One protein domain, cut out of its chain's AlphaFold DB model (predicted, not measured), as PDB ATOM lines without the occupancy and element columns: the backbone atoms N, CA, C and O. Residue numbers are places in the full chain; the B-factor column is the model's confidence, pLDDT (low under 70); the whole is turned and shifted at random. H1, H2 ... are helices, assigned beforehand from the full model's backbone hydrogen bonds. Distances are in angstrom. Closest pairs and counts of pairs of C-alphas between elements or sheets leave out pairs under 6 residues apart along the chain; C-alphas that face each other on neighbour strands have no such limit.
ATOM      1  N   GLU A   2       5.608 -37.224  67.375       83.06
ATOM      2  CA  GLU A   2       4.647 -36.860  66.314       83.06
ATOM      3  C   GLU A   2       3.171 -36.845  66.746       83.06
ATOM      4  O   GLU A   2       2.510 -35.836  66.536       83.06
ATOM      5  N   LEU A   3       2.710 -37.842  67.513       84.94
ATOM      6  CA  LEU A   3       1.376 -37.831  68.141       84.94
ATOM      7  C   LEU A   3       1.105 -36.559  68.975       84.94
ATOM      8  O   LEU A   3      -0.008 -36.038  68.970       84.94
ATOM      9  N   TRP A   4       2.120 -36.029  69.676       88.38
ATOM     10  CA  TRP A   4       1.975 -34.748  70.375       88.38
ATOM     11  C   TRP A   4       1.856 -33.591  69.382       88.38
ATOM     12  O   TRP A   4       1.010 -32.734  69.582       88.38
ATOM     13  N   ARG A   5       2.649 -33.567  68.302       86.19
ATOM     14  CA  ARG A   5       2.590 -32.507  67.280       86.19
ATOM     15  C   ARG A   5       1.213 -32.430  66.620       86.19
ATOM     16  O   ARG A   5       0.656 -31.340  66.529       86.19
ATOM     17  N   GLU A   6       0.672 -33.568  66.198       89.62
ATOM     18  CA  GLU A   6      -0.656 -33.677  65.584       89.62
ATOM     19  C   GLU A   6      -1.743 -33.208  66.560       89.62
ATOM     20  O   GLU A   6      -2.495 -32.277  66.267       89.62
ATOM     21  N   MET A   7      -1.768 -33.764  67.777       88.81
ATOM     22  CA  MET A   7      -2.742 -33.360  68.794       88.81
ATOM     23  C   MET A   7      -2.590 -31.880  69.178       88.81
ATOM     24  O   MET A   7      -3.583 -31.183  69.358       88.81
ATOM     25  N   ARG A   8      -1.366 -31.350  69.232       88.62
ATOM     26  CA  ARG A   8      -1.080 -29.942  69.535       88.62
ATOM     27  C   ARG A   8      -1.542 -28.974  68.444       88.62
ATOM     28  O   ARG A   8      -1.841 -27.826  68.770       88.62
ATOM     29  N   GLN A   9      -1.629 -29.414  67.189       87.25
ATOM     30  CA  GLN A   9      -2.290 -28.657  66.121       87.25
ATOM     31  C   GLN A   9      -3.813 -28.680  66.312       87.25
ATOM     32  O   GLN A   9      -4.444 -27.626  66.287       87.25
ATOM     33  N   LEU A  10      -4.400 -29.847  66.610       87.44
ATOM     34  CA  LEU A  10      -5.841 -29.986  66.882       87.44
ATOM     35  C   LEU A  10      -6.305 -29.181  68.112       87.44
ATOM     36  O   LEU A  10      -7.397 -28.621  68.102       87.44
ATOM     37  N   LEU A  11      -5.468 -29.065  69.146       87.81
ATOM     38  CA  LEU A  11      -5.715 -28.238  70.337       87.81
ATOM     39  C   LEU A  11      -5.467 -26.733  70.110       87.81
ATOM     40  O   LEU A  11      -5.783 -25.929  70.985       87.81
ATOM     41  N   ALA A  12      -4.894 -26.351  68.965       85.31
ATOM     42  CA  ALA A  12      -4.543 -24.974  68.611       85.31
ATOM     43  C   ALA A  12      -5.314 -24.441  67.393       85.31
ATOM     44  O   ALA A  12      -4.942 -23.417  66.835       85.31
ATOM     45  N   VAL A  13      -6.432 -25.074  67.019       84.62
ATOM     46  CA  VAL A  13      -7.362 -24.588  65.973       84.62
ATOM     47  C   VAL A  13      -8.036 -23.244  66.304       84.62
ATOM     48  O   VAL A  13      -8.873 -22.766  65.545       84.62
ATOM     49  N   ASN A  14      -7.722 -22.649  67.453       83.31
ATOM     50  CA  ASN A  14      -8.185 -21.340  67.878       83.31
ATOM     51  C   ASN A  14      -7.060 -20.646  68.658       83.31
ATOM     52  O   ASN A  14      -6.756 -21.043  69.788       83.31
ATOM     53  N   ASP A  15      -6.482 -19.593  68.078       81.56
ATOM     54  CA  ASP A  15      -5.359 -18.827  68.645       81.56
ATOM     55  C   ASP A  15      -5.686 -18.126  69.976       81.56
ATOM     56  O   ASP A  15      -4.788 -17.724  70.710       81.56
ATOM     57  N   SER A  16      -6.972 -18.008  70.337       80.75
ATOM     58  CA  SER A  16      -7.406 -17.496  71.648       80.75
ATOM     59  C   SER A  16      -7.409 -18.561  72.757       80.75
ATOM     60  O   SER A  16      -7.884 -18.294  73.871       80.75
ATOM     61  N   SER A  17      -6.913 -19.768  72.465       84.50
ATOM     62  CA  SER A  17      -6.650 -20.820  73.452       84.50
ATOM     63  C   SER A  17      -5.430 -20.462  74.305       84.50
ATOM     64  O   SER A  17      -4.390 -20.054  73.795       84.50
ATOM     65  N   VAL A  18      -5.535 -20.624  75.624       85.00
ATOM     66  CA  VAL A  18      -4.547 -20.118  76.592       85.00
ATOM     67  C   VAL A  18      -3.895 -21.273  77.346       85.00
ATOM     68  O   VAL A  18      -4.543 -22.267  77.655       85.00
ATOM     69  N   GLY A  19      -2.603 -21.147  77.657       84.25
ATOM     70  CA  GLY A  19      -1.872 -22.125  78.469       84.25
ATOM     71  C   GLY A  19      -1.387 -23.369  77.716       84.25
ATOM     72  O   GLY A  19      -0.770 -24.226  78.333       84.25
ATOM     73  N   LEU A  20      -1.584 -23.475  76.393       88.06
ATOM     74  CA  LEU A  20      -1.183 -24.659  75.608       88.06
ATOM     75  C   LEU A  20       0.299 -25.051  75.777       88.06
ATOM     76  O   LEU A  20       0.620 -26.235  75.746       88.06
ATOM     77  N   ARG A  21       1.186 -24.082  76.049       85.75
ATOM     78  CA  ARG A  21       2.602 -24.326  76.372       85.75
ATOM     79  C   ARG A  21       2.805 -25.226  77.597       85.75
ATOM     80  O   ARG A  21       3.722 -26.030  77.604       85.75
ATOM     81  N   VAL A  22       1.922 -25.158  78.593       86.31
ATOM     82  CA  VAL A  22       1.961 -26.029  79.781       86.31
ATOM     83  C   VAL A  22       1.727 -27.492  79.384       86.31
ATOM     84  O   VAL A  22       2.266 -28.399  80.013       86.31
ATOM     85  N   LEU A  23       0.955 -27.728  78.316       87.75
ATOM     86  CA  LEU A  23       0.789 -29.058  77.736       87.75
ATOM     87  C   LEU A  23       2.008 -29.472  76.899       87.75
ATOM     88  O   LEU A  23       2.387 -30.635  76.961       87.75
ATOM     89  N   ASP A  24       2.638 -28.542  76.168       87.00
ATOM     90  CA  ASP A  24       3.901 -28.801  75.454       87.00
ATOM     91  C   ASP A  24       5.012 -29.231  76.429       87.00
ATOM     92  O   ASP A  24       5.668 -30.250  76.212       87.00
ATOM     93  N   ASP A  25       5.171 -28.495  77.533       84.31
ATOM     94  CA  ASP A  25       6.137 -28.786  78.595       84.31
ATOM     95  C   ASP A  25       5.813 -30.141  79.272       84.31
ATOM     96  O   ASP A  25       6.693 -30.989  79.435       84.31
ATOM     97  N   MET A  26       4.536 -30.408  79.583       83.06
ATOM     98  CA  MET A  26       4.079 -31.688  80.149       83.06
ATOM     99  C   MET A  26       4.320 -32.876  79.202       83.06
ATOM    100  O   MET A  26       4.760 -33.940  79.644       83.06
ATOM    101  N   ALA A  27       4.052 -32.714  77.904       84.19
ATOM    102  CA  ALA A  27       4.296 -33.742  76.898       84.19
ATOM    103  C   ALA A  27       5.798 -34.008  76.714       84.19
ATOM    104  O   ALA A  27       6.198 -35.163  76.569       84.19
ATOM    105  N   ALA A  28       6.637 -32.970  76.783       82.12
ATOM    106  CA  ALA A  28       8.087 -33.120  76.772       82.12
ATOM    107  C   ALA A  28       8.581 -33.932  77.985       82.12
ATOM    108  O   ALA A  28       9.342 -34.882  77.795       82.12
ATOM    109  N   SER A  29       8.108 -33.640  79.204       78.50
ATOM    110  CA  SER A  29       8.431 -34.452  80.388       78.50
ATOM    111  C   SER A  29       7.974 -35.907  80.234       78.50
ATOM    112  O   SER A  29       8.777 -36.811  80.435       78.50
ATOM    113  N   LEU A  30       6.732 -36.159  79.803       78.12
ATOM    114  CA  LEU A  30       6.197 -37.522  79.639       78.12
ATOM    115  C   LEU A  30       6.931 -38.358  78.573       78.12
ATOM    116  O   LEU A  30       6.953 -39.585  78.667       78.12
ATOM    117  N   ILE A  31       7.511 -37.718  77.553       77.19
ATOM    118  CA  ILE A  31       8.262 -38.398  76.487       77.19
ATOM    119  C   ILE A  31       9.722 -38.649  76.898       77.19
ATOM    120  O   ILE A  31      10.276 -39.694  76.549       77.19
ATOM    121  N   ASN A  32      10.340 -37.716  77.625       76.19
ATOM    122  CA  ASN A  32      11.772 -37.756  77.939       76.19
ATOM    123  C   ASN A  32      12.087 -38.414  79.295       76.19
ATOM    124  O   ASN A  32      13.149 -39.018  79.449       76.19
ATOM    125  N   GLU A  33      11.182 -38.338  80.273       66.88
ATOM    126  CA  GLU A  33      11.399 -38.825  81.638       66.88
ATOM    127  C   GLU A  33      10.467 -40.003  81.956       66.88
ATOM    128  O   GLU A  33       9.266 -39.851  82.153       66.88
ATOM    129  N   ARG A  34      11.029 -41.213  82.101       57.56
ATOM    130  CA  ARG A  34      10.281 -42.413  82.551       57.56
ATOM    131  C   ARG A  34       9.941 -42.414  84.057       57.56
ATOM    132  O   ARG A  34       9.581 -43.454  84.608       57.56
ATOM    133  N   GLY A  35      10.064 -41.269  84.727       56.88
ATOM    134  CA  GLY A  35       9.606 -41.034  86.097       56.88
ATOM    135  C   GLY A  35       8.280 -40.272  86.097       56.88
ATOM    136  O   GLY A  35       7.972 -39.555  85.152       56.88
ATOM    137  N   ARG A  36       7.465 -40.412  87.149       60.22
ATOM    138  CA  ARG A  36       6.187 -39.682  87.239       60.22
ATOM    139  C   ARG A  36       6.444 -38.171  87.284       60.22
ATOM    140  O   ARG A  36       6.933 -37.683  88.299       60.22
ATOM    141  N   ALA A  37       6.053 -37.457  86.227       55.56
ATOM    142  CA  ALA A  37       6.065 -35.996  86.167       55.56
ATOM    143  C   ALA A  37       5.181 -35.408  87.285       55.56
ATOM    144  O   ALA A  37       3.952 -35.370  87.187       55.56
ATOM    145  N   ALA A  38       5.805 -35.016  88.395       53.12
ATOM    146  CA  ALA A  38       5.103 -34.546  89.581       53.12
ATOM    147  C   ALA A  38       4.584 -33.113  89.370       53.12
ATOM    148  O   ALA A  38       5.356 -32.217  89.050       53.12
ATOM    149  N   ALA A  39       3.284 -32.904  89.607       55.19
ATOM    150  CA  ALA A  39       2.580 -31.623  89.447       55.19
ATOM    151  C   ALA A  39       2.472 -31.089  87.998       55.19
ATOM    152  O   ALA A  39       2.760 -29.934  87.694       55.19
ATOM    153  N   THR A  40       1.926 -31.947  87.132       66.06
ATOM    154  CA  THR A  40       0.892 -31.596  86.134       66.06
ATOM    155  C   THR A  40       0.176 -30.248  86.360       66.06
ATOM    156  O   THR A  40      -0.350 -30.014  87.447       66.06
ATOM    157  N   LEU A  41       0.041 -29.446  85.294       66.88
ATOM    158  CA  LEU A  41      -0.812 -28.244  85.197       66.88
ATOM    159  C   LEU A  41      -0.674 -27.234  86.354       66.88
ATOM    160  O   LEU A  41      -1.599 -27.007  87.133       66.88
ATOM    161  N   ASN A  42       0.470 -26.547  86.411       73.31
ATOM    162  CA  ASN A  42       0.710 -25.447  87.357       73.31
ATOM    163  C   ASN A  42      -0.172 -24.195  87.129       73.31
ATOM    164  O   ASN A  42      -0.226 -23.318  87.990       73.31
ATOM    165  N   THR A  43      -0.831 -24.090  85.974       77.12
ATOM    166  CA  THR A  43      -1.660 -22.955  85.553       77.12
ATOM    167  C   THR A  43      -2.851 -23.442  84.715       77.12
ATOM    168  O   THR A  43      -2.759 -24.502  84.088       77.12
ATOM    169  N   PRO A  44      -3.985 -22.709  84.691       80.62
ATOM    170  CA  PRO A  44      -5.156 -23.109  83.914       80.62
ATOM    171  C   PRO A  44      -4.869 -23.126  82.410       80.62
ATOM    172  O   PRO A  44      -4.419 -22.129  81.844       80.62
ATOM    173  N   VAL A  45      -5.204 -24.238  81.759       86.25
ATOM    174  CA  VAL A  45      -5.189 -24.364  80.298       86.25
ATOM    175  C   VAL A  45      -6.624 -24.294  79.791       86.25
ATOM    176  O   VAL A  45      -7.487 -25.036  80.255       86.25
ATOM    177  N   LEU A  46      -6.876 -23.401  78.836       83.00
ATOM    178  CA  LEU A  46      -8.169 -23.225  78.184       83.00
ATOM    179  C   LEU A  46      -8.003 -23.488  76.689       83.00
ATOM    180  O   LEU A  46      -7.605 -22.600  75.937       83.00
ATOM    181  N   ILE A  47      -8.316 -24.714  76.282       87.06
ATOM    182  CA  ILE A  47      -8.478 -25.092  74.876       87.06
ATOM    183  C   ILE A  47      -9.852 -24.598  74.419       87.06
ATOM    184  O   ILE A  47     -10.853 -24.856  75.089       87.06
ATOM    185  N   LEU A  48      -9.907 -23.906  73.283       81.44
ATOM    186  CA  LEU A  48     -11.152 -23.535  72.616       81.44
ATOM    187  C   LEU A  48     -11.243 -24.258  71.266       81.44
ATOM    188  O   LEU A  48     -10.232 -24.352  70.567       81.44
ATOM    189  N   PRO A  49     -12.427 -24.738  70.845       78.94
ATOM    190  CA  PRO A  49     -12.600 -25.199  69.476       78.94
ATOM    191  C   PRO A  49     -12.527 -24.014  68.495       78.94
ATOM    192  O   PRO A  49     -12.630 -22.847  68.886       78.94
ATOM    193  N   LEU A  50     -12.347 -24.332  67.208       79.69
ATOM    194  CA  LEU A  50     -12.371 -23.385  66.082       79.69
ATOM    195  C   LEU A  50     -13.579 -22.424  66.205       79.69
ATOM    196  O   LEU A  50     -14.651 -22.909  66.572       79.69
ATOM    197  N   PRO A  51     -13.468 -21.113  65.895       73.12
ATOM    198  CA  PRO A  51     -14.556 -20.144  66.078       73.12
ATOM    199  C   PRO A  51     -15.921 -20.580  65.523       73.12
ATOM    200  O   PRO A  51     -16.874 -20.705  66.290       73.12
TER     201      PRO A  51
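AT A GLANCE: This is residues 2 to 51 of the 326 residues of an uncharacterized protein of Phytophthora rubi (UniProt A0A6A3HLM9). Two helices, H1 and H2, run side by side in opposite directions, and a long unnamed stretch, residues 33 to 51, folds back along the side of H2 away from H1, making a flat whole. The 50 printed residues include two named helices, H1 then H2, and no named strand; the class is all helix, though under half of the residues are in named elements. It is only just compact, close to loose, with a radius of gyration of the C-alphas of 11.7 A and spans of 38 by 25 by 10 A.

IN THESE COORDINATES: Find C-alpha 2 at (4.647, -36.860, 66.314); from there H1, residues 2 to 10, runs 12.6 A. H2, residues 20 to 32, runs 18.6 A to C-alpha 32 at (11.772, -37.756, 77.939).

HOW THE PARTS SIT: Look at Trp 4 and Ala 27: their C-alphas, the closest of H1 and H2, are 7.0 A apart. The helices are close but not clearly touching, at a shallow tilt of 12 degrees, opposite ways. In H1 and H2 every O i to N i+4 pair is within hydrogen-bond range.

THE WHOLE: The C-alphas of Gly 35 and Pro 51, the two farthest apart, are 37.7 A apart. The printed part has no cut, and the link from H1 to H2 is short. Look for low confidence, pLDDT under 70, at residues 33 to 41.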